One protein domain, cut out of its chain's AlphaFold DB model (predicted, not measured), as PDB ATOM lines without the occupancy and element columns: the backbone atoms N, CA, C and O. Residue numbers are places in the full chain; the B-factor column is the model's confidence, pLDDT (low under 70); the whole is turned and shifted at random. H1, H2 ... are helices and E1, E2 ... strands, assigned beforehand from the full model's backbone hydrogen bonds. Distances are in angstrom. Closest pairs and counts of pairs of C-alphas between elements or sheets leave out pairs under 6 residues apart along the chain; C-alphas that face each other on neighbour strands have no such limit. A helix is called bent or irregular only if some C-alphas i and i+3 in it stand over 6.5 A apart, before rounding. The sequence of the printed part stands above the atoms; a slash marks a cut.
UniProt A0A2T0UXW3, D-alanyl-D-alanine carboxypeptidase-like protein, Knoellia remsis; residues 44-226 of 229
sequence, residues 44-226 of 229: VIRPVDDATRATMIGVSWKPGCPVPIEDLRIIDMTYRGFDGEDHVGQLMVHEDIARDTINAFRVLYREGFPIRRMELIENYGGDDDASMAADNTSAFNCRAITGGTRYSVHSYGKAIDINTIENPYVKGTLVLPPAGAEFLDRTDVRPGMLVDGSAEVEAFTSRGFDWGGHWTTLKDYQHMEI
ATOM      1  N   VAL A  44     162.340 261.193 203.648       98.12
ATOM      2  CA  VAL A  44     162.915 260.081 202.883       98.12
ATOM      3  C   VAL A  44     164.389 259.952 203.251       98.12
ATOM      4  O   VAL A  44     165.101 260.942 203.347       98.12
ATOM      5  N   ILE A  45     164.835 258.713 203.462       98.69
ATOM      6  CA  ILE A  45     166.248 258.375 203.649       98.69
ATOM      7  C   ILE A  45     166.760 257.821 202.323       98.69
ATOM      8  O   ILE A  45     166.158 256.891 201.777       98.69
ATOM      9  N   ARG A  46     167.886 258.338 201.842       98.06
ATOM     10  CA  ARG A  46     168.549 257.862 200.625       98.06
ATOM     11  C   ARG A  46     170.059 257.695 200.842       98.06
ATOM     12  O   ARG A  46     170.627 258.347 201.724       98.06
ATOM     13  N   PRO A  47     170.721 256.798 200.092       98.44
ATOM     14  CA  PRO A  47     172.180 256.751 200.077       98.44
ATOM     15  C   PRO A  47     172.754 258.061 199.521       98.44
ATOM     16  O   PRO A  47     172.065 258.796 198.808       98.44
ATOM     17  N   VAL A  48     174.023 258.331 199.827       98.00
ATOM     18  CA  VAL A  48     174.783 259.402 199.172       98.00
ATOM     19  C   VAL A  48     174.969 259.032 197.698       98.00
ATOM     20  O   VAL A  48     175.610 258.025 197.389       98.00
ATOM     21  N   ASP A  49     174.383 259.822 196.801       95.88
ATOM     22  CA  ASP A  49     174.518 259.644 195.352       95.88
ATOM     23  C   ASP A  49     175.875 260.143 194.824       95.88
ATOM     24  O   ASP A  49     176.645 260.798 195.531       95.88
ATOM     25  N   ASP A  50     176.179 259.828 193.564       96.75
ATOM     26  CA  ASP A  50     177.463 260.173 192.943       96.75
ATOM     27  C   ASP A  50     177.681 261.689 192.830       96.75
ATOM     28  O   ASP A  50     178.813 262.160 192.965       96.75
ATOM     29  N   ALA A  51     176.610 262.460 192.618       95.56
ATOM     30  CA  ALA A  51     176.687 263.913 192.514       95.56
ATOM     31  C   ALA A  51     177.085 264.543 193.856       95.56
ATOM     32  O   ALA A  51     178.009 265.355 193.907       95.56
ATOM     33  N   THR A  52     176.454 264.110 194.947       96.38
ATOM     34  CA  THR A  52     176.772 264.555 196.307       96.38
ATOM     35  C   THR A  52     178.150 264.044 196.725       96.38
ATOM     36  O   THR A  52     178.966 264.793 197.251       96.38
ATOM     37  N   ARG A  53     178.491 262.789 196.410       97.06
ATOM     38  CA  ARG A  53     179.834 262.246 196.668       97.06
ATOM     39  C   ARG A  53     180.929 263.102 196.026       97.06
ATOM     40  O   ARG A  53     181.966 263.326 196.651       97.06
ATOM     41  N   ALA A  54     180.714 263.583 194.801       96.38
ATOM     42  CA  ALA A  54     181.681 264.418 194.096       96.38
ATOM     43  C   ALA A  54     181.911 265.783 194.770       96.38
ATOM     44  O   ALA A  54     183.017 266.312 194.675       96.38
ATOM     45  N   THR A  55     180.912 266.339 195.466       96.06
ATOM     46  CA  THR A  55     181.043 267.610 196.199       96.06
ATOM     47  C   THR A  55     181.583 267.432 197.620       96.06
ATOM     48  O   THR A  55     182.170 268.362 198.164       96.06
ATOM     49  N   MET A  56     181.443 266.243 198.213       96.38
ATOM     50  CA  MET A  56     181.929 265.943 199.566       96.38
ATOM     51  C   MET A  56     183.444 265.716 199.651       96.38
ATOM     52  O   MET A  56     184.073 266.072 200.652       96.38
ATOM     53  N   ILE A  57     184.039 265.058 198.648       96.88
ATOM     54  CA  ILE A  57     185.438 264.602 198.712       96.88
ATOM     55  C   ILE A  57     186.398 265.797 198.689       96.88
ATOM     56  O   ILE A  57     186.421 266.590 197.754       96.88
ATOM     57  N   GLY A  58     187.246 265.887 199.714       95.69
ATOM     58  CA  GLY A  58     188.149 267.016 199.947       95.69
ATOM     59  C   GLY A  58     187.494 268.195 200.671       95.69
ATOM     60  O   GLY A  58     188.199 269.139 201.017       95.69
ATOM     61  N   VAL A  59     186.186 268.117 200.934       96.94
ATOM     62  CA  VAL A  59     185.364 269.168 201.538       96.94
ATOM     63  C   VAL A  59     184.923 268.714 202.934       96.94
ATOM     64  O   VAL A  59     185.677 268.851 203.901       96.94
ATOM     65  N   SER A  60     183.756 268.081 203.036       96.75
ATOM     66  CA  SER A  60     183.200 267.535 204.278       96.75
ATOM     67  C   SER A  60     183.699 266.126 204.585       96.75
ATOM     68  O   SER A  60     183.604 265.681 205.725       96.75
ATOM     69  N   TRP A  61     184.259 265.423 203.595       98.31
ATOM     70  CA  TRP A  61     184.839 264.090 203.737       98.31
ATOM     71  C   TRP A  61     186.226 264.032 203.092       98.31
ATOM     72  O   TRP A  61     186.475 264.624 202.046       98.31
ATOM     73  N   LYS A  62     187.160 263.298 203.692       95.94
ATOM     74  CA  LYS A  62     188.524 263.108 203.175       95.94
ATOM     75  C   LYS A  62     189.111 261.780 203.660       95.94
ATOM     76  O   LYS A  62     188.666 261.265 204.688       95.94
ATOM     77  N   PRO A  63     190.134 261.230 202.977       94.50
ATOM     78  CA  PRO A  63     190.863 260.075 203.487       94.50
ATOM     79  C   PRO A  63     191.298 260.289 204.943       94.50
ATOM     80  O   PRO A  63     191.873 261.323 205.281       94.50
ATOM     81  N   GLY A  64     190.999 259.313 205.800       94.06
ATOM     82  CA  GLY A  64     191.245 259.382 207.244       94.06
ATOM     83  C   GLY A  64     190.033 259.788 208.085       94.06
ATOM     84  O   GLY A  64     190.105 259.659 209.309       94.06
ATOM     85  N   CYS A  65     188.928 260.228 207.471       96.94
ATOM     86  CA  CYS A  65     187.657 260.388 208.176       96.94
ATOM     87  C   CYS A  65     187.197 259.058 208.784       96.94
ATOM     88  O   CYS A  65     187.390 258.006 208.171       96.94
ATOM     89  N   PRO A  66     186.605 259.086 209.988       96.44
ATOM     90  CA  PRO A  66     186.349 257.869 210.751       96.44
ATOM     91  C   PRO A  66     185.109 257.095 210.282       96.44
ATOM     92  O   PRO A  66     184.848 256.021 210.810       96.44
ATOM     93  N   VAL A  67     184.355 257.629 209.317       96.88
ATOM     94  CA  VAL A  67     183.172 256.995 208.726       96.88
ATOM     95  C   VAL A  67     183.331 256.936 207.202       96.88
ATOM     96  O   VAL A  67     183.712 257.945 206.594       96.88
ATOM     97  N   PRO A  68     183.096 255.782 206.559       97.38
ATOM     98  CA  PRO A  68     183.055 255.696 205.104       97.38
ATOM     99  C   PRO A  68     181.777 256.362 204.563       97.38
ATOM    100  O   PRO A  68     180.759 256.434 205.249       97.38
ATOM    101  N   ILE A  69     181.810 256.865 203.326       97.88
ATOM    102  CA  ILE A  69     180.649 257.546 202.712       97.88
ATOM    103  C   ILE A  69     179.457 256.583 202.581       97.88
ATOM    104  O   ILE A  69     178.303 256.994 202.646       97.88
ATOM    105  N   GLU A  70     179.736 255.290 202.431       98.00
ATOM    106  CA  GLU A  70     178.756 254.214 202.282       98.00
ATOM    107  C   GLU A  70     177.855 254.042 203.516       98.00
ATOM    108  O   GLU A  70     176.719 253.582 203.373       98.00
ATOM    109  N   ASP A  71     178.314 254.478 204.690       98.62
ATOM    110  CA  ASP A  71     177.559 254.416 205.949       98.62
ATOM    111  C   ASP A  71     176.756 255.705 206.198       98.62
ATOM    112  O   ASP A  71     175.944 255.782 207.123       98.62
ATOM    113  N   LEU A  72     176.933 256.730 205.355       98.75
ATOM    114  CA  LEU A  72     176.182 257.980 205.424       98.75
ATOM    115  C   LEU A  72     174.871 257.887 204.633       98.75
ATOM    116  O   LEU A  72     174.754 257.230 203.593       98.75
ATOM    117  N   ARG A  73     173.849 258.574 205.132       98.81
ATOM    118  CA  ARG A  73     172.537 258.719 204.508       98.81
ATOM    119  C   ARG A  73     172.177 260.189 204.439       98.81
ATOM    120  O   ARG A  73     172.383 260.921 205.404       98.81
ATOM    121  N   ILE A  74     171.589 260.585 203.319       98.81
ATOM    122  CA  ILE A  74     170.924 261.878 203.200       98.81
ATOM    123  C   ILE A  74     169.469 261.673 203.596       98.81
ATOM    124  O   ILE A  74     168.817 260.717 203.164       98.81
ATOM    125  N   ILE A  75     168.982 262.557 204.453       98.81
ATOM    126  CA  ILE A  75     167.583 262.661 204.811       98.81
ATOM    127  C   ILE A  75     167.046 263.923 204.165       98.81
ATOM    128  O   ILE A  75     167.431 265.018 204.563       98.81
ATOM    129  N   ASP A  76     166.130 263.760 203.223       98.44
ATOM    130  CA  ASP A  76     165.269 264.840 202.761       98.44
ATOM    131  C   ASP A  76     164.052 264.867 203.686       98.44
ATOM    132  O   ASP A  76     163.370 263.845 203.826       98.44
ATOM    133  N   MET A  77     163.765 265.994 204.341       98.25
ATOM    134  CA  MET A  77     162.599 266.106 205.223       98.25
ATOM    135  C   MET A  77     161.930 267.475 205.180       98.25
ATOM    136  O   MET A  77     162.572 268.496 204.941       98.25
ATOM    137  N   THR A  78     160.634 267.485 205.472       98.25
ATOM    138  CA  THR A  78     159.878 268.711 205.705       98.25
ATOM    139  C   THR A  78     160.213 269.291 207.080       98.25
ATOM    140  O   THR A  78     160.229 268.561 208.071       98.25
ATOM    141  N   TYR A  79     160.395 270.605 207.168       98.19
ATOM    142  CA  TYR A  79     160.503 271.339 208.427       98.19
ATOM    143  C   TYR A  79     159.616 272.590 208.410       98.19
ATOM    144  O   TYR A  79     159.182 273.045 207.352       98.19
ATOM    145  N   ARG A  80     159.322 273.140 209.593       98.25
ATOM    146  CA  ARG A  80     158.604 274.411 209.732       98.25
ATOM    147  C   ARG A  80     159.605 275.560 209.701       98.25
ATOM    148  O   ARG A  80     160.519 275.574 210.517       98.25
ATOM    149  N   GLY A  81     159.454 276.504 208.780       98.38
ATOM    150  CA  GLY A  81     160.305 277.690 208.696       98.38
ATOM    151  C   GLY A  81     159.957 278.748 209.744       98.38
ATOM    152  O   GLY A  81     158.875 278.735 210.335       98.38
ATOM    153  N   PHE A  82     160.855 279.716 209.937       98.25
ATOM    154  CA  PHE A  82     160.576 280.921 210.739       98.25
ATOM    155  C   PHE A  82     159.473 281.811 210.143       98.25
ATOM    156  O   PHE A  82     158.899 282.633 210.853       98.25
ATOM    157  N   ASP A  83     159.168 281.651 208.856       97.38
ATOM    158  CA  ASP A  83     158.034 282.283 208.177       97.38
ATOM    159  C   ASP A  83     156.690 281.593 208.465       97.38
ATOM    160  O   ASP A  83     155.643 282.102 208.072       97.38
ATOM    161  N   GLY A  84     156.701 280.464 209.180       95.81
ATOM    162  CA  GLY A  84     155.507 279.688 209.495       95.81
ATOM    163  C   GLY A  84     155.090 278.699 208.403       95.81
ATOM    164  O   GLY A  84     154.121 277.967 208.610       95.81
ATOM    165  N   GLU A  85     155.824 278.627 207.291       96.38
ATOM    166  CA  GLU A  85     155.517 277.753 206.157       96.38
ATOM    167  C   GLU A  85     156.296 276.431 206.221       96.38
ATOM    168  O   GLU A  85     157.264 276.269 206.969       96.38
ATOM    169  N   ASP A  86     155.839 275.447 205.449       97.12
ATOM    170  CA  ASP A  86     156.532 274.168 205.308       97.12
ATOM    171  C   ASP A  86     157.638 274.286 204.247       97.12
ATOM    172  O   ASP A  86     157.380 274.647 203.099       97.12
ATOM    173  N   HIS A  87     158.859 273.916 204.624       97.31
ATOM    174  CA  HIS A  87     160.037 273.879 203.753       97.31
ATOM    175  C   HIS A  87     160.591 272.464 203.674       97.31
ATOM    176  O   HIS A  87     160.258 271.618 204.500       97.31
ATOM    177  N   VAL A  88     161.462 272.202 202.701       97.62
ATOM    178  CA  VAL A  88     162.205 270.940 202.597       97.62
ATOM    179  C   VAL A  88     163.686 271.221 202.788       97.62
ATOM    180  O   VAL A  88     164.229 272.125 202.161       97.62
ATOM    181  N   GLY A  89     164.323 270.430 203.644       98.06
ATOM    182  CA  GLY A  89     165.747 270.510 203.932       98.06
ATOM    183  C   GLY A  89     166.427 269.151 203.886       98.06
ATOM    184  O   GLY A  89     165.769 268.111 203.771       98.06
ATOM    185  N   GLN A  90     167.754 269.180 203.980       98.62
ATOM    186  CA  GLN A  90     168.614 268.009 203.902       98.62
ATOM    187  C   GLN A  90     169.560 267.917 205.099       98.62
ATOM    188  O   GLN A  90     170.261 268.872 205.425       98.62
ATOM    189  N   LEU A  91     169.641 266.731 205.700       98.75
ATOM    190  CA  LEU A  91     170.688 266.370 206.658       98.75
ATOM    191  C   LEU A  91     171.446 265.147 206.175       98.75
ATOM    192  O   LEU A  91     170.848 264.206 205.661       98.75
ATOM    193  N   MET A  92     172.753 265.124 206.411       98.75
ATOM    194  CA  MET A  92     173.571 263.937 206.196       98.75
ATOM    195  C   MET A  92     174.006 263.357 207.533       98.75
ATOM    196  O   MET A  92     174.689 264.020 208.309       98.75
ATOM    197  N   VAL A  93     173.605 262.122 207.806       98.88
ATOM    198  CA  VAL A  93     173.865 261.434 209.075       98.88
ATOM    199  C   VAL A  93     174.331 260.006 208.823       98.88
ATOM    200  O   VAL A  93     174.175 259.474 207.729       98.88
ATOM    201  N   HIS A  94     174.880 259.364 209.843       98.75
ATOM    202  CA  HIS A  94     175.163 257.935 209.830       98.75
ATOM    203  C   HIS A  94     173.855 257.135 209.762       98.75
ATOM    204  O   HIS A  94     172.855 257.510 210.380       98.75
ATOM    205  N   GLU A  95     173.859 256.004 209.053       98.69
ATOM    206  CA  GLU A  95     172.661 255.183 208.861       98.69
ATOM    207  C   GLU A  95     171.992 254.738 210.172       98.69
ATOM    208  O   GLU A  95     170.768 254.827 210.276       98.69
ATOM    209  N   ASP A  96     172.787 254.363 211.183       98.06
ATOM    210  CA  ASP A  96     172.343 254.028 212.544       98.06
ATOM    211  C   ASP A  96     171.357 255.031 213.150       98.06
ATOM    212  O   ASP A  96     170.416 254.624 213.824       98.06
ATOM    213  N   ILE A  97     171.565 256.333 212.928       98.50
ATOM    214  CA  ILE A  97     170.774 257.377 213.595       98.50
ATOM    215  C   ILE A  97     169.679 257.951 212.694       98.50
ATOM    216  O   ILE A  97     168.819 258.690 213.163       98.50
ATOM    217  N   ALA A  98     169.661 257.601 211.403       98.75
ATOM    218  CA  ALA A  98     168.828 258.281 210.414       98.75
ATOM    219  C   ALA A  98     167.325 258.234 210.736       98.75
ATOM    220  O   ALA A  98     166.602 259.218 210.560       98.75
ATOM    221  N   ARG A  99     166.838 257.095 211.242       98.62
ATOM    222  CA  ARG A  99     165.426 256.940 211.628       98.62
ATOM    223  C   ARG A  99     165.082 257.737 212.882       98.62
ATOM    224  O   ARG A  99     164.005 258.333 212.933       98.62
ATOM    225  N   ASP A 100     165.972 257.761 213.864       98.75
ATOM    226  CA  ASP A 100     165.750 258.488 215.112       98.75
ATOM    227  C   ASP A 100     165.820 259.995 214.903       98.75
ATOM    228  O   ASP A 100     164.949 260.702 215.411       98.75
ATOM    229  N   THR A 101     166.717 260.463 214.032       98.88
ATOM    230  CA  THR A 101     166.728 261.840 213.531       98.88
ATOM    231  C   THR A 101     165.372 262.220 212.936       98.88
ATOM    232  O   THR A 101     164.751 263.175 213.394       98.88
ATOM    233  N   ILE A 102     164.834 261.445 211.983       98.88
ATOM    234  CA  ILE A 102     163.500 261.719 211.406       98.88
ATOM    235  C   ILE A 102     162.418 261.774 212.487       98.88
ATOM    236  O   ILE A 102     161.522 262.616 212.437       98.88
ATOM    237  N   ASN A 103     162.462 260.857 213.451       98.75
ATOM    238  CA  ASN A 103     161.459 260.799 214.505       98.75
ATOM    239  C   ASN A 103     161.544 261.997 215.460       98.75
ATOM    240  O   ASN A 103     160.492 262.455 215.907       98.75
ATOM    241  N   ALA A 104     162.746 262.505 215.741       98.81
ATOM    242  CA  ALA A 104     162.936 263.726 216.511       98.81
ATOM    243  C   ALA A 104     162.424 264.948 215.734       98.81
ATOM    244  O   ALA A 104     161.549 265.661 216.220       98.81
ATOM    245  N   PHE A 105     162.836 265.124 214.475       98.81
ATOM    246  CA  PHE A 105     162.368 266.243 213.646       98.81
ATOM    247  C   PHE A 105     160.857 266.212 213.369       98.81
ATOM    248  O   PHE A 105     160.235 267.265 213.255       98.81
ATOM    249  N   ARG A 106     160.220 265.032 213.350       98.75
ATOM    250  CA  ARG A 106     158.750 264.933 213.306       98.75
ATOM    251  C   ARG A 106     158.093 265.564 214.534       98.75
ATOM    252  O   ARG A 106     157.009 266.131 214.409       98.75
ATOM    253  N   VAL A 107     158.706 265.430 215.714       98.69
ATOM    254  CA  VAL A 107     158.239 266.103 216.933       98.69
ATOM    255  C   VAL A 107     158.414 267.609 216.777       98.69
ATOM    256  O   VAL A 107     157.415 268.307 216.889       98.69
ATOM    257  N   LEU A 108     159.606 268.085 216.400       98.69
ATOM    258  CA  LEU A 108     159.867 269.516 216.165       98.69
ATOM    259  C   LEU A 108     158.836 270.125 215.201       98.69
ATOM    260  O   LEU A 108     158.217 271.141 215.505       98.69
ATOM    261  N   TYR A 109     158.579 269.459 214.072       98.62
ATOM    262  CA  TYR A 109     157.580 269.898 213.099       98.62
ATOM    263  C   TYR A 109     156.169 269.979 213.702       98.62
ATOM    264  O   TYR A 109     155.449 270.948 213.468       98.62
ATOM    265  N   ARG A 110     155.755 268.966 214.480       98.25
ATOM    266  CA  ARG A 110     154.426 268.928 215.111       98.25
ATOM    267  C   ARG A 110     154.251 270.041 216.145       98.25
ATOM    268  O   ARG A 110     153.171 270.619 216.200       98.25
ATOM    269  N   GLU A 111     155.288 270.330 216.927       98.00
ATOM    270  CA  GLU A 111     155.278 271.422 217.910       98.00
ATOM    271  C   GLU A 111     155.408 272.808 217.250       98.00
ATOM    272  O   GLU A 111     155.256 273.834 217.906       98.00
ATOM    273  N   GLY A 112     155.639 272.858 215.933       97.69
ATOM    274  CA  GLY A 112     155.807 274.106 215.194       97.69
ATOM    275  C   GLY A 112     157.144 274.790 215.468       97.69
ATOM    276  O   GLY A 112     157.254 275.992 215.233       97.69
ATOM    277  N   PHE A 113     158.147 274.044 215.946       98.75
ATOM    278  CA  PHE A 113     159.489 274.556 216.192       98.75
ATOM    279  C   PHE A 113     160.106 275.051 214.875       98.75
ATOM    280  O   PHE A 113     160.283 274.246 213.951       98.75
ATOM    281  N   PRO A 114     160.417 276.354 214.753       98.69
ATOM    282  CA  PRO A 114     160.920 276.893 213.505       98.69
ATOM    283  C   PRO A 114     162.397 276.542 213.323       98.69
ATOM    284  O   PRO A 114     163.203 276.677 214.243       98.69
ATOM    285  N   ILE A 115     162.758 276.131 212.114       98.88
ATOM    286  CA  ILE A 115     164.135 275.918 211.668       98.88
ATOM    287  C   ILE A 115     164.442 276.948 210.585       98.88
ATOM    288  O   ILE A 115     163.621 277.169 209.690       98.88
ATOM    289  N   ARG A 116     165.598 277.619 210.663       98.44
ATOM    290  CA  ARG A 116     165.911 278.698 209.709       98.44
ATOM    291  C   ARG A 116     166.271 278.161 208.340       98.44
ATOM    292  O   ARG A 116     165.756 278.644 207.335       98.44
ATOM    293  N   ARG A 117     167.137 277.157 208.316       98.38
ATOM    294  CA  ARG A 117     167.505 276.401 207.123       98.38
ATOM    295  C   ARG A 117     168.090 275.056 207.532       98.38
ATOM    296  O   ARG A 117     168.515 274.877 208.673       98.38
ATOM    297  N   MET A 118     168.100 274.132 206.586       98.81
ATOM    298  CA  MET A 118     168.636 272.791 206.763       98.81
ATOM    299  C   MET A 118     169.256 272.363 205.436       98.81
ATOM    300  O   MET A 118     168.583 271.829 204.554       98.81
ATOM    301  N   GLU A 119     170.526 272.698 205.274       98.56
ATOM    302  CA  GLU A 119     171.299 272.498 204.055       98.56
ATOM    303  C   GLU A 119     172.559 271.693 204.362       98.56
ATOM    304  O   GLU A 119     173.153 271.808 205.440       98.56
ATOM    305  N   LEU A 120     173.003 270.896 203.391       98.44
ATOM    306  CA  LEU A 120     174.237 270.142 203.544       98.44
ATOM    307  C   LEU A 120     175.457 271.075 203.603       98.44
ATOM    308  O   LEU A 120     175.484 272.144 202.986       98.44
ATOM    309  N   ILE A 121     176.493 270.655 204.331       98.06
ATOM    310  CA  ILE A 121     177.683 271.480 204.578       98.06
ATOM    311  C   ILE A 121     178.490 271.760 203.295       98.06
ATOM    312  O   ILE A 121     179.269 272.712 203.234       98.06
ATOM    313  N   GLU A 122     178.290 270.974 202.235       97.12
ATOM    314  CA  GLU A 122     178.911 271.183 200.924       97.12
ATOM    315  C   GLU A 122     178.508 272.530 200.309       97.12
ATOM    316  O   GLU A 122     179.329 273.155 199.638       97.12
ATOM    317  N   ASN A 123     177.306 273.038 200.614       97.75
ATOM    318  CA  ASN A 123     176.855 274.366 200.175       97.75
ATOM    319  C   ASN A 123     177.676 275.509 200.794       97.75
ATOM    320  O   ASN A 123     177.663 276.630 200.288       97.75
ATOM    321  N   TYR A 124     178.422 275.209 201.858       98.19
ATOM    322  CA  TYR A 124     179.321 276.120 202.562       98.19
ATOM    323  C   TYR A 124     180.793 275.770 202.309       98.19
ATOM    324  O   TYR A 124     181.683 276.284 202.979       98.19
ATOM    325  N   GLY A 125     181.083 274.863 201.366       97.19
ATOM    326  CA  GLY A 125     182.448 274.408 201.104       97.19
ATOM    327  C   GLY A 125     183.090 273.693 202.299       97.19
ATOM    328  O   GLY A 125     184.312 273.715 202.430       97.19
ATOM    329  N   GLY A 126     182.289 273.067 203.172       96.44
ATOM    330  CA  GLY A 126     182.779 272.396 204.382       96.44
ATOM    331  C   GLY A 126     183.131 273.347 205.533       96.44
ATOM    332  O   GLY A 126     183.572 272.880 206.587       96.44
ATOM    333  N   ASP A 127     182.943 274.658 205.345       97.81
ATOM    334  CA  ASP A 127     183.216 275.684 206.348       97.81
ATOM    335  C   ASP A 127     182.109 275.708 207.413       97.81
ATOM    336  O   ASP A 127     180.967 276.112 207.176       97.81
ATOM    337  N   ASP A 128     182.475 275.239 208.602       96.75
ATOM    338  CA  ASP A 128     181.600 275.145 209.767       96.75
ATOM    339  C   ASP A 128     181.188 276.526 210.292       96.75
ATOM    340  O   ASP A 128     180.024 276.732 210.628       96.75
ATOM    341  N   ASP A 129     182.108 277.496 210.289       97.81
ATOM    342  CA  ASP A 129     181.838 278.851 210.771       97.81
ATOM    343  C   ASP A 129     180.890 279.579 209.810       97.81
ATOM    344  O   ASP A 129     179.973 280.274 210.254       97.81
ATOM    345  N   ALA A 130     181.060 279.389 208.497       98.62
ATOM    346  CA  ALA A 130     180.145 279.937 207.495       98.62
ATOM    347  C   ALA A 130     178.733 279.337 207.614       98.62
ATOM    348  O   ALA A 130     177.746 280.073 207.546       98.62
ATOM    349  N   SER A 131     178.634 278.023 207.836       98.62
ATOM    350  CA  SER A 131     177.365 277.323 208.070       98.62
ATOM    351  C   SER A 131     176.683 277.800 209.357       98.62
ATOM    352  O   SER A 131     175.501 278.151 209.338       98.62
ATOM    353  N   MET A 132     177.435 277.910 210.460       98.62
ATOM    354  CA  MET A 132     176.910 278.426 211.726       98.62
ATOM    355  C   MET A 132     176.465 279.891 211.611       98.62
ATOM    356  O   MET A 132     175.410 280.272 212.116       98.62
ATOM    357  N   ALA A 133     177.238 280.740 210.932       98.62
ATOM    358  CA  ALA A 133     176.883 282.145 210.729       98.62
ATOM    359  C   ALA A 133     175.632 282.324 209.851       98.62
ATOM    360  O   ALA A 133     174.951 283.345 209.951       98.62
ATOM    361  N   ALA A 134     175.321 281.337 209.008       98.69
ATOM    362  CA  ALA A 134     174.099 281.289 208.218       98.69
ATOM    363  C   ALA A 134     172.883 280.762 209.003       98.69
ATOM    364  O   ALA A 134     171.775 280.798 208.464       98.69
ATOM    365  N   ASP A 135     173.071 280.330 210.253       98.75
ATOM    366  CA  ASP A 135     172.056 279.692 211.096       98.75
ATOM    367  C   ASP A 135     171.565 278.340 210.554       98.75
ATOM    368  O   ASP A 135     170.371 278.029 210.516       98.75
ATOM    369  N   ASN A 136     172.496 277.556 210.016       98.88
ATOM    370  CA  ASN A 136     172.175 276.303 209.357       98.88
ATOM    371  C   ASN A 136     172.043 275.143 210.344       98.88
ATOM    372  O   ASN A 136     172.977 274.833 211.078       98.88
ATOM    373  N   THR A 137     170.915 274.435 210.290       98.88
ATOM    374  CA  THR A 137     170.788 273.129 210.938       98.88
ATOM    375  C   THR A 137     171.540 272.089 210.111       98.88
ATOM    376  O   THR A 137     171.175 271.827 208.965       98.88
ATOM    377  N   SER A 138     172.600 271.503 210.669       98.62
ATOM    378  CA  SER A 138     173.542 270.654 209.927       98.62
ATOM    379  C   SER A 138     174.006 269.444 210.739       98.62
ATOM    380  O   SER A 138     173.785 269.366 211.944       98.62
ATOM    381  N   ALA A 139     174.611 268.456 210.075       98.69
ATOM    382  CA  ALA A 139     175.025 267.201 210.702       98.69
ATOM    383  C   ALA A 139     176.441 266.786 210.272       98.69
ATOM    384  O   ALA A 139     177.413 267.308 210.803       98.69
ATOM    385  N   PHE A 140     176.617 265.859 209.332       98.69
ATOM    386  CA  PHE A 140     177.948 265.366 208.974       98.69
ATOM    387  C   PHE A 140     178.896 266.476 208.469       98.69
ATOM    388  O   PHE A 140     178.618 267.151 207.482       98.69
ATOM    389  N   ASN A 141     180.049 266.611 209.130       98.38
ATOM    390  CA  ASN A 141     181.203 267.388 208.674       98.38
ATOM    391  C   ASN A 141     182.475 266.800 209.309       98.38
ATOM    392  O   ASN A 141     182.659 266.849 210.529       98.38
ATOM    393  N   CYS A 142     183.360 266.206 208.506       97.75
ATOM    394  CA  CYS A 142     184.577 265.579 209.007       97.75
ATOM    395  C   CYS A 142     185.677 266.600 209.312       97.75
ATOM    396  O   CYS A 142     186.525 266.950 208.478       97.75
ATOM    397  N   ARG A 143     185.710 267.012 210.579       95.81
ATOM    398  CA  ARG A 143     186.660 267.979 211.132       95.81
ATOM    399  C   ARG A 143     187.125 267.602 212.537       95.81
ATOM    400  O   ARG A 143     186.611 266.680 213.180       95.81
ATOM    401  N   ALA A 144     188.135 268.312 213.023       91.31
ATOM    402  CA  ALA A 144     188.480 268.259 214.434       91.31
ATOM    403  C   ALA A 144     187.416 268.985 215.282       91.31
ATOM    404  O   ALA A 144     186.655 269.814 214.779       91.31
ATOM    405  N   ILE A 145     187.364 268.668 216.574       86.31
ATOM    406  CA  ILE A 145     186.616 269.456 217.558       86.31
ATOM    407  C   ILE A 145     187.155 270.892 217.608       86.31
ATOM    408  O   ILE A 145     188.349 271.125 217.400       86.31
ATOM    409  N   THR A 146     186.294 271.843 217.959       81.31
ATOM    410  CA  THR A 146     186.657 273.257 218.094       81.31
ATOM    411  C   THR A 146     187.805 273.438 219.091       81.31
ATOM    412  O   THR A 146     187.706 273.066 220.264       81.31
ATOM    413  N   GLY A 147     188.922 273.996 218.618       82.06
ATOM    414  CA  GLY A 147     190.122 274.238 219.425       82.06
ATOM    415  C   GLY A 147     190.928 272.988 219.808       82.06
ATOM    416  O   GLY A 147     191.754 273.066 220.717       82.06
ATOM    417  N   GLY A 148     190.707 271.839 219.157       86.06
ATOM    418  CA  GLY A 148     191.440 270.597 219.419       86.06
ATOM    419  C   GLY A 148     191.806 269.820 218.152       86.06
ATOM    420  O   GLY A 148     191.608 270.286 217.037       86.06
ATOM    421  N   THR A 149     192.367 268.619 218.328       87.25
ATOM    422  CA  THR A 149     192.848 267.761 217.223       87.25
ATOM    423  C   THR A 149     192.077 266.448 217.072       87.25
ATOM    424  O   THR A 149     192.234 265.747 216.076       87.25
ATOM    425  N   ARG A 150     191.237 266.090 218.050       92.31
ATOM    426  CA  ARG A 150     190.382 264.894 217.987       92.31
ATOM    427  C   ARG A 150     189.219 265.140 217.033       92.31
ATOM    428  O   ARG A 150     188.699 266.248 216.998       92.31
ATOM    429  N   TYR A 151     188.757 264.107 216.334       94.38
ATOM    430  CA  TYR A 151     187.556 264.220 215.503       94.38
ATOM    431  C   TYR A 151     186.322 264.609 216.320       94.38
ATOM    432  O   TYR A 151     186.074 264.018 217.379       94.38
ATOM    433  N   SER A 152     185.549 265.556 215.787       95.12
ATOM    434  CA  SER A 152     184.193 265.885 216.244       95.12
ATOM    435  C   SER A 152     183.241 264.697 216.070       95.12
ATOM    436  O   SER A 152     183.526 263.812 215.264       95.12
ATOM    437  N   VAL A 153     182.127 264.641 216.814       97.31
ATOM    438  CA  VAL A 153     181.088 263.615 216.576       97.31
ATOM    439  C   VAL A 153     180.402 263.824 215.222       97.31
ATOM    440  O   VAL A 153     180.040 262.845 214.564       97.31
ATOM    441  N   HIS A 154     180.378 265.063 214.717       98.06
ATOM    442  CA  HIS A 154     179.984 265.369 213.335       98.06
ATOM    443  C   HIS A 154     180.772 264.544 212.308       98.06
ATOM    444  O   HIS A 154     180.207 264.093 211.316       98.06
ATOM    445  N   SER A 155     182.045 264.236 212.578       98.00
ATOM    446  CA  SER A 155     182.889 263.422 211.692       98.00
ATOM    447  C   SER A 155     182.473 261.956 211.607       98.00
ATOM    448  O   SER A 155     182.956 261.253 210.727       98.00
ATOM    449  N   TYR A 156     181.611 261.491 212.512       97.88
ATOM    450  CA  TYR A 156     181.040 260.143 212.516       97.88
ATOM    451  C   TYR A 156     179.606 260.137 211.969       97.88
ATOM    452  O   TYR A 156     178.983 259.083 211.942       97.88
ATOM    453  N   GLY A 157     179.056 261.300 211.591       98.25
ATOM    454  CA  GLY A 157     177.655 261.441 211.187       98.25
ATOM    455  C   GLY A 157     176.665 261.211 212.332       98.25
ATOM    456  O   GLY A 157     175.508 260.896 212.075       98.25
ATOM    457  N   LYS A 158     177.110 261.318 213.591       98.50
ATOM    458  CA  LYS A 158     176.311 261.000 214.789       98.50
ATOM    459  C   LYS A 158     175.959 262.228 215.636       98.50
ATOM    460  O   LYS A 158     175.549 262.070 216.782       98.50
ATOM    461  N   ALA A 159     176.130 263.425 215.076       98.62
ATOM    462  CA  ALA A 159     175.768 264.688 215.704       98.62
ATOM    463  C   ALA A 159     174.975 265.587 214.756       98.62
ATOM    464  O   ALA A 159     175.093 265.458 213.534       98.62
ATOM    465  N   ILE A 160     174.164 266.465 215.339       98.88
ATOM    466  CA  ILE A 160     173.295 267.423 214.656       98.88
ATOM    467  C   ILE A 160     173.351 268.736 215.437       98.88
ATOM    468  O   ILE A 160     173.081 268.736 216.636       98.88
ATOM    469  N   ASP A 161     173.642 269.832 214.745       98.88
ATOM    470  CA  ASP A 161     173.544 271.192 215.270       98.88
ATOM    471  C   ASP A 161     172.262 271.839 214.729       98.88
ATOM    472  O   ASP A 161     171.993 271.740 213.530       98.88
ATOM    473  N   ILE A 162     171.450 272.467 215.588       98.94
ATOM    474  CA  ILE A 162     170.125 273.014 215.235       98.94
ATOM    475  C   ILE A 162     170.059 274.515 215.528       98.94
ATOM    476  O   ILE A 162     170.236 274.911 216.679       98.94
ATOM    477  N   ASN A 163     169.718 275.325 214.512       98.81
ATOM    478  CA  ASN A 163     169.588 276.793 214.587       98.81
ATOM    479  C   ASN A 163     170.732 277.428 215.392       98.81
ATOM    480  O   ASN A 163     170.581 277.824 216.551       98.81
ATOM    481  N   THR A 164     171.919 277.416 214.802       98.75
ATOM    482  CA  THR A 164     173.184 277.717 215.467       98.75
ATOM    483  C   THR A 164     173.245 279.138 216.039       98.75
ATOM    484  O   THR A 164     173.946 279.357 217.021       98.75
ATOM    485  N   ILE A 165     172.487 280.104 215.501       98.88
ATOM    486  CA  ILE A 165     172.362 281.451 216.082       98.88
ATOM    487  C   ILE A 165     171.479 281.425 217.337       98.88
ATOM    488  O   ILE A 165     171.895 281.940 218.376       98.88
ATOM    489  N   GLU A 166     170.283 280.832 217.281       98.81
ATOM    490  CA  GLU A 166     169.378 280.731 218.437       98.81
ATOM    491  C   GLU A 166     169.945 279.827 219.551       98.81
ATOM    492  O   GLU A 166     169.592 279.964 220.731       98.81
ATOM    493  N   ASN A 167     170.837 278.900 219.194       98.81
ATOM    494  CA  ASN A 167     171.407 277.892 220.080       98.81
ATOM    495  C   ASN A 167     172.942 277.894 220.047       98.81
ATOM    496  O   ASN A 167     173.558 276.904 219.671       98.81
ATOM    497  N   PRO A 168     173.600 278.974 220.488       98.62
ATOM    498  CA  PRO A 168     175.033 279.114 220.295       98.62
ATOM    499  C   PRO A 168     175.863 278.129 221.126       98.62
ATOM    500  O   PRO A 168     175.490 277.716 222.231       98.62
ATOM    501  N   TYR A 169     177.070 277.865 220.638       98.44
ATOM    502  CA  TYR A 169     178.179 277.373 221.443       98.44
ATOM    503  C   TYR A 169     178.720 278.495 222.337       98.44
ATOM    504  O   TYR A 169     179.001 279.601 221.873       98.44
ATOM    505  N   VAL A 170     178.936 278.203 223.619       98.38
ATOM    506  CA  VAL A 170     179.395 279.143 224.644       98.38
ATOM    507  C   VAL A 170     180.481 278.507 225.510       98.38
ATOM    508  O   VAL A 170     180.248 277.540 226.241       98.38
ATOM    509  N   LYS A 171     181.677 279.101 225.498       96.56
ATOM    510  CA  LYS A 171     182.807 278.691 226.347       96.56
ATOM    511  C   LYS A 171     183.499 279.907 226.953       96.56
ATOM    512  O   LYS A 171     184.269 280.603 226.291       96.56
ATOM    513  N   GLY A 172     183.257 280.153 228.239       94.88
ATOM    514  CA  GLY A 172     183.698 281.391 228.883       94.88
ATOM    515  C   GLY A 172     183.012 282.592 228.229       94.88
ATOM    516  O   GLY A 172     181.791 282.662 228.220       94.88
ATOM    517  N   THR A 173     183.790 283.514 227.662       95.12
ATOM    518  CA  THR A 173     183.272 284.677 226.916       95.12
ATOM    519  C   THR A 173     183.161 284.438 225.409       95.12
ATOM    520  O   THR A 173     182.738 285.335 224.687       95.12
ATOM    521  N   LEU A 174     183.596 283.275 224.911       97.06
ATOM    522  CA  LEU A 174     183.482 282.926 223.498       97.06
ATOM    523  C   LEU A 174     182.053 282.470 223.201       97.06
ATOM    524  O   LEU A 174     181.562 281.561 223.869       97.06
ATOM    525  N   VAL A 175     181.447 283.065 222.175       98.44
ATOM    526  CA  VAL A 175     180.128 282.710 221.644       98.44
ATOM    527  C   VAL A 175     180.266 282.465 220.147       98.44
ATOM    528  O   VAL A 175     180.797 283.324 219.440       98.44
ATOM    529  N   LEU A 176     179.819 281.303 219.676       97.94
ATOM    530  CA  LEU A 176     179.854 280.922 218.267       97.94
ATOM    531  C   LEU A 176     178.464 280.437 217.826       97.94
ATOM    532  O   LEU A 176     177.894 279.593 218.517       97.94
ATOM    533  N   PRO A 177     177.927 280.957 216.707       98.44
ATOM    534  CA  PRO A 177     178.402 282.137 215.978       98.44
ATOM    535  C   PRO A 177     178.242 283.419 216.834       98.44
ATOM    536  O   PRO A 177     177.394 283.456 217.727       98.44
ATOM    537  N   PRO A 178     178.995 284.509 216.570       98.50
ATOM    538  CA  PRO A 178     178.922 285.736 217.379       98.50
ATOM    539  C   PRO A 178     177.519 286.353 217.486       98.50
ATOM    540  O   PRO A 178     177.179 286.927 218.518       98.50
ATOM    541  N   ALA A 179     176.691 286.206 216.445       98.50
ATOM    542  CA  ALA A 179     175.301 286.665 216.443       98.50
ATOM    543  C   ALA A 179     174.441 285.975 217.520       98.50
ATOM    544  O   ALA A 179     173.480 286.562 218.012       98.50
ATOM    545  N   GLY A 180     174.822 284.771 217.953       98.56
ATOM    546  CA  GLY A 180     174.131 284.051 219.018       98.56
ATOM    547  C   GLY A 180     174.264 284.693 220.400       98.56
ATOM    548  O   GLY A 180     173.564 284.297 221.328       98.56
ATOM    549  N   ALA A 181     175.099 285.729 220.561       98.44
ATOM    550  CA  ALA A 181     175.202 286.484 221.811       98.44
ATOM    551  C   ALA A 181     173.850 287.065 222.271       98.44
ATOM    552  O   ALA A 181     173.621 287.221 223.469       98.44
ATOM    553  N   GLU A 182     172.932 287.334 221.337       98.12
ATOM    554  CA  GLU A 182     171.579 287.788 221.662       98.12
ATOM    555  C   GLU A 182     170.738 286.703 222.364       98.12
ATOM    556  O   GLU A 182     169.777 287.022 223.057       98.12
ATOM    557  N   PHE A 183     171.071 285.418 222.207       98.50
ATOM    558  CA  PHE A 183     170.291 284.267 222.687       98.50
ATOM    559  C   PHE A 183     170.872 283.617 223.957       98.50
ATOM    560  O   PHE A 183     170.531 282.479 224.303       98.50
ATOM    561  N   LEU A 184     171.761 284.332 224.660       97.88
ATOM    562  CA  LEU A 184     172.399 283.847 225.888       97.88
ATOM    563  C   LEU A 184     171.471 283.860 227.102       97.88
ATOM    564  O   LEU A 184     171.636 283.021 227.992       97.88
ATOM    565  N   ASP A 185     170.512 284.786 227.158       97.62
ATOM    566  CA  ASP A 185     169.492 284.768 228.200       97.62
ATOM    567  C   ASP A 185     168.493 283.642 227.913       97.62
ATOM    568  O   ASP A 185     167.522 283.806 227.182       97.62
ATOM    569  N   ARG A 186     168.745 282.465 228.495       97.19
ATOM    570  CA  ARG A 186     167.872 281.294 228.337       97.19
ATOM    571  C   ARG A 186     166.563 281.405 229.131       97.19
ATOM    572  O   ARG A 186     165.772 280.466 229.088       97.19
ATOM    573  N   THR A 187     166.330 282.506 229.857       96.50
ATOM    574  CA  THR A 187     165.029 282.800 230.486       96.50
ATOM    575  C   THR A 187     164.091 283.575 229.557       96.50
ATOM    576  O   THR A 187     162.875 283.459 229.703       96.50
ATOM    577  N   ASP A 188     164.635 284.280 228.558       97.44
ATOM    578  CA  ASP A 188     163.890 284.887 227.450       97.44
ATOM    579  C   ASP A 188     163.817 283.906 226.271       97.44
ATOM    580  O   ASP A 188     164.607 283.945 225.326       97.44
ATOM    581  N   VAL A 189     162.893 282.947 226.364       97.88
ATOM    582  CA  VAL A 189     162.737 281.910 225.338       97.88
ATOM    583  C   VAL A 189     162.078 282.496 224.090       97.88
ATOM    584  O   VAL A 189     160.900 282.859 224.090       97.88
ATOM    585  N   ARG A 190     162.842 282.532 222.998       98.25
ATOM    586  CA  ARG A 190     162.438 282.995 221.667       98.25
ATOM    587  C   ARG A 190     162.271 281.811 220.699       98.25
ATOM    588  O   ARG A 190     162.819 280.733 220.946       98.25
ATOM    589  N   PRO A 191     161.513 281.975 219.596       98.50
ATOM    590  CA  PRO A 191     161.319 280.901 218.622       98.50
ATOM    591  C   PRO A 191     162.650 280.352 218.092       98.50
ATOM    592  O   PRO A 191     163.552 281.125 217.783       98.50
ATOM    593  N   GLY A 192     162.756 279.024 217.978       98.44
ATOM    594  CA  GLY A 192     163.951 278.334 217.478       98.44
ATOM    595  C   GLY A 192     165.012 278.018 218.541       98.44
ATOM    596  O   GLY A 192     166.028 277.412 218.202       98.44
ATOM    597  N   MET A 193     164.781 278.372 219.812       98.81
ATOM    598  CA  MET A 193     165.661 278.018 220.932       98.81
ATOM    599  C   MET A 193     165.336 276.633 221.510       98.81
ATOM    600  O   MET A 193     164.209 276.374 221.924       98.81
ATOM    601  N   LEU A 194     166.344 275.770 221.623       98.75
ATOM    602  CA  LEU A 194     166.304 274.511 222.365       98.75
ATOM    603  C   LEU A 194     166.430 274.775 223.870       98.75
ATOM    604  O   LEU A 194     167.409 275.369 224.331       98.75
ATOM    605  N   VAL A 195     165.453 274.340 224.658       97.56
ATOM    606  CA  VAL A 195     165.405 274.606 226.101       97.56
ATOM    607  C   VAL A 195     165.277 273.295 226.858       97.56
ATOM    608  O   VAL A 195     164.607 272.370 226.410       97.56
ATOM    609  N   ASP A 196     165.932 273.208 228.013       97.00
ATOM    610  CA  ASP A 196     165.841 272.020 228.858       97.00
ATOM    611  C   ASP A 196     164.380 271.700 229.219       97.00
ATOM    612  O   ASP A 196     163.603 272.599 229.543       97.00
ATOM    613  N   GLY A 197     164.009 270.422 229.142       95.88
ATOM    614  CA  GLY A 197     162.636 269.953 229.356       95.88
ATOM    615  C   GLY A 197     161.626 270.345 228.269       95.88
ATOM    616  O   GLY A 197     160.432 270.108 228.446       95.88
ATOM    617  N   SER A 198     162.056 270.953 227.157       97.75
ATOM    618  CA  SER A 198     161.176 271.188 226.011       97.75
ATOM    619  C   SER A 198     160.940 269.897 225.223       97.75
ATOM    620  O   SER A 198     161.778 268.989 225.211       97.75
ATOM    621  N   ALA A 199     159.807 269.819 224.521       98.12
ATOM    622  CA  ALA A 199     159.460 268.653 223.712       98.12
ATOM    623  C   ALA A 199     160.508 268.365 222.621       98.12
ATOM    624  O   ALA A 199     160.700 267.213 222.238       98.12
ATOM    625  N   GLU A 200     161.195 269.395 222.129       98.25
ATOM    626  CA  GLU A 200     162.252 269.291 221.129       98.25
ATOM    627  C   GLU A 200     163.511 268.645 221.696       98.25
ATOM    628  O   GLU A 200     164.019 267.699 221.098       98.25
ATOM    629  N   VAL A 201     163.982 269.088 222.866       98.75
ATOM    630  CA  VAL A 201     165.134 268.456 223.527       98.75
ATOM    631  C   VAL A 201     164.784 267.024 223.935       98.75
ATOM    632  O   VAL A 201     165.548 266.102 223.650       98.75
ATOM    633  N   GLU A 202     163.599 266.797 224.510       98.62
ATOM    634  CA  GLU A 202     163.117 265.454 224.860       98.62
ATOM    635  C   GLU A 202     162.985 264.530 223.640       98.62
ATOM    636  O   GLU A 202     163.205 263.318 223.741       98.62
ATOM    637  N   ALA A 203     162.667 265.076 222.461       98.50
ATOM    638  CA  ALA A 203     162.599 264.298 221.232       98.50
ATOM    639  C   ALA A 203     163.958 263.691 220.857       98.50
ATOM    640  O   ALA A 203     164.000 262.565 220.361       98.50
ATOM    641  N   PHE A 204     165.064 264.376 221.129       98.69
ATOM    642  CA  PHE A 204     166.395 263.809 220.927       98.69
ATOM    643  C   PHE A 204     166.806 262.920 222.103       98.69
ATOM    644  O   PHE A 204     167.165 261.758 221.901       98.69
ATOM    645  N   THR A 205     166.685 263.406 223.338       98.38
ATOM    646  CA  THR A 205     167.232 262.699 224.508       98.38
ATOM    647  C   THR A 205     166.527 261.379 224.810       98.38
ATOM    648  O   THR A 205     167.178 260.391 225.149       98.38
ATOM    649  N   SER A 206     165.216 261.275 224.558       97.69
ATOM    650  CA  SER A 206     164.481 260.000 224.663       97.69
ATOM    651  C   SER A 206     164.922 258.930 223.651       97.69
ATOM    652  O   SER A 206     164.533 257.769 223.780       97.69
ATOM    653  N   ARG A 207     165.734 259.304 222.652       97.31
ATOM    654  CA  ARG A 207     166.295 258.425 221.611       97.31
ATOM    655  C   ARG A 207     167.793 258.169 221.799       97.31
ATOM    656  O   ARG A 207     168.437 257.635 220.905       97.31
ATOM    657  N   GLY A 208     168.339 258.524 222.963       96.75
ATOM    658  CA  GLY A 208     169.732 258.257 223.318       96.75
ATOM    659  C   GLY A 208     170.729 259.316 222.852       96.75
ATOM    660  O   GLY A 208     171.929 259.063 222.924       96.75
ATOM    661  N   PHE A 209     170.259 260.476 222.383       98.44
ATOM    662  CA  PHE A 209     171.130 261.628 222.170       98.44
ATOM    663  C   PHE A 209     171.423 262.325 223.501       98.44
ATOM    664  O   PHE A 209     170.519 262.541 224.306       98.44
ATOM    665  N   ASP A 210     172.664 262.747 223.692       98.19
ATOM    666  CA  ASP A 210     173.022 263.759 224.674       98.19
ATOM    667  C   ASP A 210     172.854 265.145 224.046       98.19
ATOM    668  O   ASP A 210     173.141 265.353 222.863       98.19
ATOM    669  N   TRP A 211     172.411 266.110 224.851       98.69
ATOM    670  CA  TRP A 211     172.314 267.505 224.438       98.69
ATOM    671  C   TRP A 211     173.446 268.334 225.047       98.69
ATOM    672  O   TRP A 211     173.644 268.353 226.266       98.69
ATOM    673  N   GLY A 212     174.163 269.088 224.215       98.25
ATOM    674  CA  GLY A 212     175.279 269.938 224.630       98.25
ATOM    675  C   GLY A 212     174.882 271.084 225.569       98.25
ATOM    676  O   GLY A 212     175.720 271.608 226.312       98.25
ATOM    677  N   GLY A 213     173.592 271.430 225.636       97.94
ATOM    678  CA  GLY A 213     173.045 272.327 226.657       97.94
ATOM    679  C   GLY A 213     173.144 271.774 228.088       97.94
ATOM    680  O   GLY A 213     173.168 272.550 229.049       97.94
ATOM    681  N   HIS A 214     173.285 270.456 228.263       97.62
ATOM    682  CA  HIS A 214     173.459 269.813 229.573       97.62
ATOM    683  C   HIS A 214     174.915 269.756 230.051       97.62
ATOM    684  O   HIS A 214     175.160 269.518 231.234       97.62
ATOM    685  N   TRP A 215     175.895 270.032 229.189       97.06
ATOM    686  CA  TRP A 215     177.311 269.988 229.565       97.06
ATOM    687  C   TRP A 215     177.691 271.072 230.587       97.06
ATOM    688  O   TRP A 215     177.034 272.106 230.712       97.06
ATOM    689  N   THR A 216     178.742 270.830 231.375       93.81
ATOM    690  CA  THR A 216     179.122 271.698 232.510       93.81
ATOM    691  C   THR A 216     180.338 272.580 232.239       93.81
ATOM    692  O   THR A 216     180.425 273.679 232.779       93.81
ATOM    693  N   THR A 217     181.285 272.123 231.418       90.38
ATOM    694  CA  THR A 217     182.537 272.847 231.124       90.38
ATOM    695  C   THR A 217     182.381 273.891 230.018       90.38
ATOM    696  O   THR A 217     183.176 274.826 229.926       90.38
ATOM    697  N   LEU A 218     181.358 273.722 229.187       95.00
ATOM    698  CA  LEU A 218     180.890 274.636 228.155       95.00
ATOM    699  C   LEU A 218     179.400 274.364 227.932       95.00
ATOM    700  O   LEU A 218     178.891 273.337 228.388       95.00
ATOM    701  N   LYS A 219     178.716 275.264 227.229       98.06
ATOM    702  CA  LYS A 219     177.358 275.029 226.735       98.06
ATOM    703  C   LYS A 219     177.397 274.983 225.224       98.06
ATOM    704  O   LYS A 219     177.915 275.907 224.618       98.06
ATOM    705  N   ASP A 220     176.876 273.921 224.634       98.19
ATOM    706  CA  ASP A 220     176.747 273.802 223.184       98.19
ATOM    707  C   ASP A 220     175.272 273.603 222.862       98.19
ATOM    708  O   ASP A 220     174.791 272.479 222.747       98.19
ATOM    709  N   TYR A 221     174.501 274.695 222.881       98.75
ATOM    710  CA  TYR A 221     173.038 274.594 222.862       98.75
ATOM    711  C   TYR A 221     172.505 274.020 221.547       98.75
ATOM    712  O   TYR A 221     171.425 273.436 221.541       98.75
ATOM    713  N   GLN A 222     173.234 274.188 220.447       98.69
ATOM    714  CA  GLN A 222     172.895 273.650 219.128       98.69
ATOM    715  C   GLN A 222     173.018 272.127 219.085       98.69
ATOM    716  O   GLN A 222     172.317 271.496 218.299       98.69
ATOM    717  N   HIS A 223     173.879 271.552 219.924       98.62
ATOM    718  CA  HIS A 223     174.492 270.262 219.660       98.62
ATOM    719  C   HIS A 223     173.727 269.087 220.262       98.62
ATOM    720  O   HIS A 223     173.562 268.991 221.479       98.62
ATOM    721  N   MET A 224     173.320 268.152 219.409       98.69
ATOM    722  CA  MET A 224     172.782 266.844 219.775       98.69
ATOM    723  C   MET A 224     173.752 265.769 219.291       98.69
ATOM    724  O   MET A 224     174.053 265.733 218.100       98.69
ATOM    725  N   GLU A 225     174.196 264.854 220.153       98.25
ATOM    726  CA  GLU A 225     175.077 263.750 219.744       98.25
ATOM    727  C   GLU A 225     174.662 262.399 220.318       98.25
ATOM    728  O   GLU A 225     174.227 262.309 221.458       98.25
ATOM    729  N   ILE A 226     174.850 261.319 219.553       97.19
ATOM    730  CA  ILE A 226     174.899 259.978 220.147       97.19
ATOM    731  C   ILE A 226     176.270 259.806 220.815       97.19
ATOM    732  O   ILE A 226     177.292 259.907 220.116       97.19
TER     733      ILE A 226
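AT A GLANCE: This is residues 44 to 226 of the 229 residues of the protein "D-alanyl-D-alanine carboxypeptidase-like protein" of Knoellia remsis (UniProt A0A2T0UXW3). Three antiparallel strands, E1, E2 and E3, make a sheet with the long helix H2 lengthwise over E2, and the shorter helix H7 packs on H2, apart from the sheet. Near the middle of the whole sits a two-stranded ribbon, E4 and E7; toward one end lie the small hairpin of E5 and E6 and the helix H6, and H1 lies toward the other end. You have 183 residues, with seven named helices and seven named strands in the order E1 H1 E2 E3 H2 H3 H4 H5 E4 E5 E6 H6 H7 E7; the sheets run E1 - E2 - E3, E4 - E7 and E5 - E6, each antiparallel. The class is mixed, helices and strands, though under half of the residues, 86 of 183, are in named elements. The whole is compact, with a radius of gyration of the C-alphas of 15.2 A, and rounded, with spans of 45 by 35 by 28 A.

IN THESE COORDINATES: Find C-alpha 44 at (162.915, 260.081, 202.883); here E1 begins, residues 44 to 47, and H1 follows at 50 to 56. E2, residues 72 to 81, runs 25.5 A and bends by 56 degrees at residue 78; E3, residues 86 to 94, runs 25.1 A back. Look next for C-alpha 95 at (172.661, 255.183, 208.861), where H2 starts, residues 95 to 111, 25.5 A long; it is irregular, with C-alphas 96 and 99 7.6 A apart. Then come H3 at 121 to 124, H4 at 128 to 133, H5 at 153 to 156, E4 at 159 to 161, E5 at 169 to 171 and E6 at 174 to 176. H6, residues 178 to 183, is only just irregular, with C-alphas 179 and 182 6.51 A apart. H7 spans 199 to 205, 9.8 A, and E7, residues 223 to 225, ends at C-alpha 225, (175.077, 263.750, 219.744).

HOW THE PARTS SIT: Start at the sheet of E1, E2 and E3, where E2 is the inner strand. Between E1 and E2 you find N 44 and O 76 at 2.9 A; in the hairpin of E2 and E3, N 75 and O 91 at 2.8 A. H2 is on this sheet at a height of 9.0 A, over E2 and only just over E3, with 3 C-alphas; it runs along the strands, at 2 degrees to E2 on the local plane. Its closest C-alphas with E2 are those of Arg 73 and Glu 95, 5.6 A. H7 touches H2 at a shallow tilt of 14 degrees, opposite ways, the closest C-alphas being those of Ala 104 and Ala 203, 4.8 A. H5 only grazes the sheet, with its residues 154 to 156. E4 and E7 are antiparallel, with N 224 and O 160 at 2.8 A. The hairpin of E5 and E6 has N 169 and O 176 at 2.9 A, and H6 and E5 are near each other. H4 and H6 are close but not clearly touching, with C-alphas 133 and 179 7.5 A apart; H3 and H4 touch only at the corner, closest at C-alphas 124 and 131, 6.0 A. H1 and H3 are close but not clearly touching, with C-alphas 56 and 122 6.2 A apart. In H1, H4 and H7 every O i to N i+4 pair is within hydrogen-bond range, against 11 of 13 in H2 and 0 of 2 in H6, where 3 of 3 O i to N i+3 pairs are; H3 and H5 are too short for an i+4 pair.

THE WHOLE: The two C-alphas farthest apart are those of Asp 50 and Thr 187, 45.6 A. The printed part has no cut. Look for long links at H1 to E2, H4 to H5, H6 to H7 and H7 to E7. The mean pLDDT of the printed part is 97.4, and no printed residue is under 70.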